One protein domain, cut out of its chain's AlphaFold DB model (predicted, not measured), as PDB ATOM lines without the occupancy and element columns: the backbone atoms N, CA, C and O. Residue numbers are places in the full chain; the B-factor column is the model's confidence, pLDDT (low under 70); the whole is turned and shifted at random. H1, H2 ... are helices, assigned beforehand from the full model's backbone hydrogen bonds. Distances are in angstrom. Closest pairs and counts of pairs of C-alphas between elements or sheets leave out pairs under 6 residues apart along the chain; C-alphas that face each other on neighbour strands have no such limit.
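What this domain is: This is residues 61 to 114 of the 311 residues of the protein "Hypothetical protein" of Meloidogyne enterolobii (UniProt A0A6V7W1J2). This domain has little regular structure: three short helices, H1, H2 and H3, set in a triangle, with the long unnamed stretch of residues 88 to 114 folded back over one side of them. The printed part has 54 residues, with three named helices in the order H1, H2, H3 and no named strand. The class is all helix, though the named elements hold only 17 residues. It is compact, with a radius of gyration of the C-alphas of 9.4 A and spans of 30 by 20 by 16 A.

Where its parts are: H1 is residues 68 to 73, 8.6 A long, and begins at C-alpha 68 (212.884, 221.169, 276.514). H2 is residues 76 to 79. H3, residues 81 to 87, is 9.9 A long and ends at C-alpha 87 (213.520, 213.594, 274.072).

How they stand to each other: H1 and H2 are close but not clearly touching; their closest C-alphas, of Trp 71 and Cys 77, are 7.6 A apart. H2 and H3 only just touch, with 3 pairs of C-alphas within 8 A, and touch only at the corner by their link; their closest C-alphas, of Cys 77 and Met 84, are 5.4 A apart. H1 and H3 only just touch, with 3 pairs within 8 A, at a shallow tilt of 27 degrees, opposite ways; their closest C-alphas, of Cys 68 and Met 84, are 7.6 A apart. In H1 every O i to N i+4 pair is within hydrogen-bond range, in H3 2 of 3, and H2 is too short for such a pair.

The domain as a whole: The two C-alphas farthest apart, of Lys 100 and Leu 114, are 30.6 A apart. The printed part has no cut, and the links H1 to H2 and H2 to H3 are tight. The mean pLDDT of the printed part is 88.4; residue 114 is under 70.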
ATOM      1  N   CYS A  61     207.784 215.280 264.556       88.50
ATOM      2  CA  CYS A  61     208.865 215.817 265.371       88.50
ATOM      3  C   CYS A  61     208.328 216.822 266.396       88.50
ATOM      4  O   CYS A  61     208.237 218.021 266.137       88.50
ATOM      5  N   LYS A  62     207.987 216.313 267.580       90.50
ATOM      6  CA  LYS A  62     207.684 217.111 268.768       90.50
ATOM      7  C   LYS A  62     208.660 216.803 269.891       90.50
ATOM      8  O   LYS A  62     209.181 215.694 270.007       90.50
ATOM      9  N   ASP A  63     208.830 217.778 270.767       92.12
ATOM     10  CA  ASP A  63     209.460 217.551 272.056       92.12
ATOM     11  C   ASP A  63     208.557 216.704 272.959       92.12
ATOM     12  O   ASP A  63     207.328 216.775 272.900       92.12
ATOM     13  N   THR A  64     209.177 215.867 273.789       90.75
ATOM     14  CA  THR A  64     208.465 214.979 274.724       90.75
ATOM     15  C   THR A  64     208.301 215.582 276.116       90.75
ATOM     16  O   THR A  64     207.584 215.014 276.935       90.75
ATOM     17  N   HIS A  65     208.961 216.710 276.392       91.62
ATOM     18  CA  HIS A  65     208.958 217.364 277.693       91.62
ATOM     19  C   HIS A  65     208.806 218.884 277.547       91.62
ATOM     20  O   HIS A  65     209.487 219.512 276.742       91.62
ATOM     21  N   GLU A  66     207.950 219.491 278.364       91.94
ATOM     22  CA  GLU A  66     207.596 220.918 278.275       91.94
ATOM     23  C   GLU A  66     208.809 221.841 278.501       91.94
ATOM     24  O   GLU A  66     208.985 222.842 277.813       91.94
ATOM     25  N   LEU A  67     209.712 221.458 279.412       92.19
ATOM     26  CA  LEU A  67     210.944 222.204 279.712       92.19
ATOM     27  C   LEU A  67     212.081 222.026 278.683       92.19
ATOM     28  O   LEU A  67     213.182 222.523 278.924       92.19
ATOM     29  N   CYS A  68     211.853 221.360 277.544       93.81
ATOM     30  CA  CYS A  68     212.884 221.169 276.514       93.81
ATOM     31  C   CYS A  68     213.544 222.488 276.080       93.81
ATOM     32  O   CYS A  68     214.770 222.552 276.014       93.81
ATOM     33  N   CYS A  69     212.762 223.557 275.882       92.88
ATOM     34  CA  CYS A  69     213.287 224.888 275.553       92.88
ATOM     35  C   CYS A  69     214.224 225.442 276.638       92.88
ATOM     36  O   CYS A  69     215.337 225.867 276.338       92.88
ATOM     37  N   PHE A  70     213.808 225.385 277.907       93.19
ATOM     38  CA  PHE A  70     214.604 225.873 279.038       93.19
ATOM     39  C   PHE A  70     215.954 225.146 279.137       93.19
ATOM     40  O   PHE A  70     217.002 225.781 279.248       93.19
ATOM     41  N   TRP A  71     215.942 223.817 279.034       93.75
ATOM     42  CA  TRP A  71     217.156 223.001 279.060       93.75
ATOM     43  C   TRP A  71     218.061 223.256 277.857       93.75
ATOM     44  O   TRP A  71     219.273 223.392 278.007       93.75
ATOM     45  N   ALA A  72     217.496 223.384 276.662       94.06
ATOM     46  CA  ALA A  72     218.272 223.690 275.471       94.06
ATOM     47  C   ALA A  72     218.967 225.057 275.560       94.06
ATOM     48  O   ALA A  72     220.151 225.151 275.244       94.06
ATOM     49  N   VAL A  73     218.276 226.083 276.073       91.75
ATOM     50  CA  VAL A  73     218.857 227.406 276.367       91.75
ATOM     51  C   VAL A  73     219.942 227.323 277.451       91.75
ATOM     52  O   VAL A  73     220.956 228.007 277.348       91.75
ATOM     53  N   ALA A  74     219.803 226.425 278.432       92.56
ATOM     54  CA  ALA A  74     220.857 226.105 279.403       92.56
ATOM     55  C   ALA A  74     222.042 225.295 278.814       92.56
ATOM     56  O   ALA A  74     222.980 224.952 279.535       92.56
ATOM     57  N   GLY A  75     222.030 224.997 277.509       91.81
ATOM     58  CA  GLY A  75     223.094 224.276 276.807       91.81
ATOM     59  C   GLY A  75     222.965 222.751 276.838       91.81
ATOM     60  O   GLY A  75     223.868 222.056 276.371       91.81
ATOM     61  N   GLU A  76     221.855 222.196 277.334       93.69
ATOM     62  CA  GLU A  76     221.684 220.743 277.484       93.69
ATOM     63  C   GLU A  76     221.719 219.991 276.142       93.69
ATOM     64  O   GLU A  76     222.163 218.848 276.112       93.69
ATOM     65  N   CYS A  77     221.370 220.618 275.006       92.75
ATOM     66  CA  CYS A  77     221.550 219.994 273.679       92.75
ATOM     67  C   CYS A  77     223.017 219.601 273.380       92.75
ATOM     68  O   CYS A  77     223.252 218.776 272.494       92.75
ATOM     69  N   ASN A  78     223.981 220.189 274.103       90.62
ATOM     70  CA  ASN A  78     225.415 219.909 274.010       90.62
ATOM     71  C   ASN A  78     225.968 219.224 275.273       90.62
ATOM     72  O   ASN A  78     226.819 218.350 275.144       90.62
ATOM     73  N   ASN A  79     225.492 219.598 276.470       89.56
ATOM     74  CA  ASN A  79     225.952 219.035 277.752       89.56
ATOM     75  C   ASN A  79     225.336 217.658 278.059       89.56
ATOM     76  O   ASN A  79     226.004 216.791 278.615       89.56
ATOM     77  N   ASN A  80     224.082 217.445 277.658       89.00
ATOM     78  CA  ASN A  80     223.342 216.189 277.759       89.00
ATOM     79  C   ASN A  80     222.773 215.810 276.376       89.00
ATOM     80  O   ASN A  80     221.554 215.691 276.178       89.00
ATOM     81  N   PRO A  81     223.650 215.666 275.365       87.75
ATOM     82  CA  PRO A  81     223.228 215.696 273.978       87.75
ATOM     83  C   PRO A  81     222.381 214.473 273.626       87.75
ATOM     84  O   PRO A  81     221.472 214.583 272.819       87.75
ATOM     85  N   PHE A  82     222.614 213.317 274.245       82.94
ATOM     86  CA  PHE A  82     221.901 212.074 273.942       82.94
ATOM     87  C   PHE A  82     220.450 212.083 274.412       82.94
ATOM     88  O   PHE A  82     219.560 211.717 273.644       82.94
ATOM     89  N   TRP A  83     220.200 212.522 275.651       88.50
ATOM     90  CA  TRP A  83     218.838 212.639 276.165       88.50
ATOM     91  C   TRP A  83     218.077 213.683 275.354       88.50
ATOM     92  O   TRP A  83     217.008 213.400 274.816       88.50
ATOM     93  N   MET A  84     218.683 214.858 275.174       91.62
ATOM     94  CA  MET A  84     218.076 215.969 274.451       91.62
ATOM     95  C   MET A  84     217.839 215.651 272.965       91.62
ATOM     96  O   MET A  84     216.765 215.964 272.463       91.62
ATOM     97  N   ARG A  85     218.746 214.939 272.276       90.25
ATOM     98  CA  ARG A  85     218.567 214.534 270.865       90.25
ATOM     99  C   ARG A  85     217.306 213.700 270.623       90.25
ATOM    100  O   ARG A  85     216.718 213.806 269.552       90.25
ATOM    101  N   VAL A  86     216.926 212.859 271.589       88.38
ATOM    102  CA  VAL A  86     215.823 211.887 271.463       88.38
ATOM    103  C   VAL A  86     214.544 212.359 272.165       88.38
ATOM    104  O   VAL A  86     213.443 212.031 271.727       88.38
ATOM    105  N   LYS A  87     214.659 213.113 273.265       91.00
ATOM    106  CA  LYS A  87     213.520 213.594 274.072       91.00
ATOM    107  C   LYS A  87     213.138 215.046 273.802       91.00
ATOM    108  O   LYS A  87     211.973 215.388 274.008       91.00
ATOM    109  N   CYS A  88     214.062 215.848 273.286       93.50
ATOM    110  CA  CYS A  88     213.834 217.211 272.809       93.50
ATOM    111  C   CYS A  88     214.230 217.374 271.321       93.50
ATOM    112  O   CYS A  88     215.001 218.284 270.989       93.50
ATOM    113  N   PRO A  89     213.769 216.485 270.410       92.69
ATOM    114  CA  PRO A  89     214.233 216.472 269.029       92.69
ATOM    115  C   PRO A  89     213.816 217.708 268.227       92.69
ATOM    116  O   PRO A  89     214.479 218.034 267.247       92.69
ATOM    117  N   MET A  90     212.746 218.404 268.617       91.62
ATOM    118  CA  MET A  90     212.291 219.603 267.915       91.62
ATOM    119  C   MET A  90     213.090 220.818 268.394       91.62
ATOM    120  O   MET A  90     213.702 221.504 267.575       91.62
ATOM    121  N   THR A  91     213.210 221.002 269.713       94.31
ATOM    122  CA  THR A  91     214.009 222.088 270.295       94.31
ATOM    123  C   THR A  91     215.500 221.988 269.935       94.31
ATOM    124  O   THR A  91     216.100 223.015 269.638       94.31
ATOM    125  N   CYS A  92     216.124 220.803 269.949       93.50
ATOM    126  CA  CYS A  92     217.547 220.650 269.585       93.50
ATOM    127  C   CYS A  92     217.786 220.432 268.077       93.50
ATOM    128  O   CYS A  92     218.913 220.152 267.659       93.50
ATOM    129  N   GLY A  93     216.733 220.504 267.252       91.12
ATOM    130  CA  GLY A  93     216.837 220.338 265.803       91.12
ATOM    131  C   GLY A  93     217.402 218.976 265.376       91.12
ATOM    132  O   GLY A  93     218.228 218.895 264.469       91.12
ATOM    133  N   THR A  94     216.980 217.910 266.056       91.44
ATOM    134  CA  THR A  94     217.398 216.509 265.877       91.44
ATOM    135  C   THR A  94     216.192 215.605 265.595       91.44
ATOM    136  O   THR A  94     216.081 214.485 266.093       91.44
ATOM    137  N   CYS A  95     215.257 216.103 264.787       90.56
ATOM    138  CA  CYS A  95     214.144 215.328 264.247       90.56
ATOM    139  C   CYS A  95     214.639 214.051 263.541       90.56
ATOM    140  O   CYS A  95     215.660 214.070 262.858       90.56
ATOM    141  N   GLY A  96     213.932 212.931 263.723       85.81
ATOM    142  CA  GLY A  96     214.330 211.619 263.187       85.81
ATOM    143  C   GLY A  96     215.392 210.863 264.006       85.81
ATOM    144  O   GLY A  96     215.701 209.709 263.701       85.81
ATOM    145  N   CYS A  97     215.935 211.450 265.076       86.69
ATOM    146  CA  CYS A  97     216.901 210.780 265.947       86.69
ATOM    147  C   CYS A  97     216.218 209.820 266.932       86.69
ATOM    148  O   CYS A  97     215.653 210.226 267.948       86.69
ATOM    149  N   LYS A  98     216.301 208.516 266.643       83.31
ATOM    150  CA  LYS A  98     215.889 207.425 267.536       83.31
ATOM    151  C   LYS A  98     217.087 207.020 268.426       83.31
ATOM    152  O   LYS A  98     218.242 207.329 268.139       83.31
ATOM    153  N   VAL A  99     216.846 206.275 269.512       81.75
ATOM    154  CA  VAL A  99     217.921 205.830 270.443       81.75
ATOM    155  C   VAL A  99     219.040 205.061 269.717       81.75
ATOM    156  O   VAL A  99     220.210 205.200 270.057       81.75
ATOM    157  N   LYS A 100     218.690 204.296 268.670       77.88
ATOM    158  CA  LYS A 100     219.619 203.476 267.868       77.88
ATOM    159  C   LYS A 100     220.651 204.289 267.062       77.88
ATOM    160  O   LYS A 100     221.668 203.724 266.674       77.88
ATOM    161  N   ASN A 101     220.387 205.566 266.767       83.19
ATOM    162  CA  ASN A 101     221.249 206.447 265.963       83.19
ATOM    163  C   ASN A 101     221.591 207.778 266.665       83.19
ATOM    164  O   ASN A 101     222.113 208.695 266.030       83.19
ATOM    165  N   ALA A 102     221.336 207.886 267.976       79.38
ATOM    166  CA  ALA A 102     221.576 209.099 268.762       79.38
ATOM    167  C   ALA A 102     223.055 209.544 268.789       79.38
ATOM    168  O   ALA A 102     223.322 210.742 268.901       79.38
ATOM    169  N   ASN A 103     223.992 208.602 268.631       78.38
ATOM    170  CA  ASN A 103     225.435 208.825 268.458       78.38
ATOM    171  C   ASN A 103     225.774 209.584 267.159       78.38
ATOM    172  O   ASN A 103     226.595 210.499 267.152       78.38
ATOM    173  N   LYS A 104     225.100 209.250 266.052       84.38
ATOM    174  CA  LYS A 104     225.328 209.851 264.724       84.38
ATOM    175  C   LYS A 104     224.655 211.214 264.561       84.38
ATOM    176  O   LYS A 104     225.098 212.029 263.755       84.38
ATOM    177  N   CYS A 105     223.590 211.460 265.317       87.06
ATOM    178  CA  CYS A 105     222.886 212.734 265.328       87.06
ATOM    179  C   CYS A 105     223.723 213.864 265.941       87.06
ATOM    180  O   CYS A 105     224.478 213.652 266.883       87.06
ATOM    181  N   LYS A 106     223.538 215.096 265.461       88.38
ATOM    182  CA  LYS A 106     224.109 216.313 266.060       88.38
ATOM    183  C   LYS A 106     223.013 217.362 266.202       88.38
ATOM    184  O   LYS A 106     222.135 217.429 265.348       88.38
ATOM    185  N   SER A 107     223.070 218.157 267.271       89.25
ATOM    186  CA  SER A 107     222.179 219.311 267.435       89.25
ATOM    187  C   SER A 107     222.432 220.296 266.297       89.25
ATOM    188  O   SER A 107     223.585 220.665 266.065       89.25
ATOM    189  N   THR A 108     221.383 220.698 265.579       88.69
ATOM    190  CA  THR A 108     221.490 221.708 264.505       88.69
ATOM    191  C   THR A 108     221.286 223.134 265.024       88.69
ATOM    192  O   THR A 108     221.487 224.096 264.286       88.69
ATOM    193  N   GLY A 109     220.940 223.278 266.305       83.62
ATOM    194  CA  GLY A 109     220.721 224.550 266.986       83.62
ATOM    195  C   GLY A 109     219.567 224.458 267.980       83.62
ATOM    196  O   GLY A 109     218.772 223.522 267.940       83.62
ATOM    197  N   VAL A 110     219.471 225.441 268.877       89.12
ATOM    198  CA  VAL A 110     218.324 225.576 269.786       89.12
ATOM    199  C   VAL A 110     217.221 226.346 269.067       89.12
ATOM    200  O   VAL A 110     217.377 227.532 268.783       89.12
ATOM    201  N   LYS A 111     216.106 225.680 268.775       85.31
ATOM    202  CA  LYS A 111     214.945 226.249 268.087       85.31
ATOM    203  C   LYS A 111     213.721 226.214 268.999       85.31
ATOM    204  O   LYS A 111     212.892 225.315 268.909       85.31
ATOM    205  N   CYS A 112     213.590 227.213 269.868       86.12
ATOM    206  CA  CYS A 112     212.383 227.403 270.666       86.12
ATOM    207  C   CYS A 112     212.030 228.883 270.852       86.12
ATOM    208  O   CYS A 112     212.885 229.761 270.743       86.12
ATOM    209  N   ILE A 113     210.750 229.146 271.114       73.94
ATOM    210  CA  ILE A 113     210.220 230.483 271.385       73.94
ATOM    211  C   ILE A 113     210.129 230.631 272.904       73.94
ATOM    212  O   ILE A 113     209.352 229.930 273.553       73.94
ATOM    213  N   LEU A 114     210.932 231.528 273.472       66.81
ATOM    214  CA  LEU A 114     210.827 231.894 274.880       66.81
ATOM    215  C   LEU A 114     209.617 232.824 275.076       66.81
ATOM    216  O   LEU A 114     209.457 233.762 274.293       66.81
TER     217      LEU A 114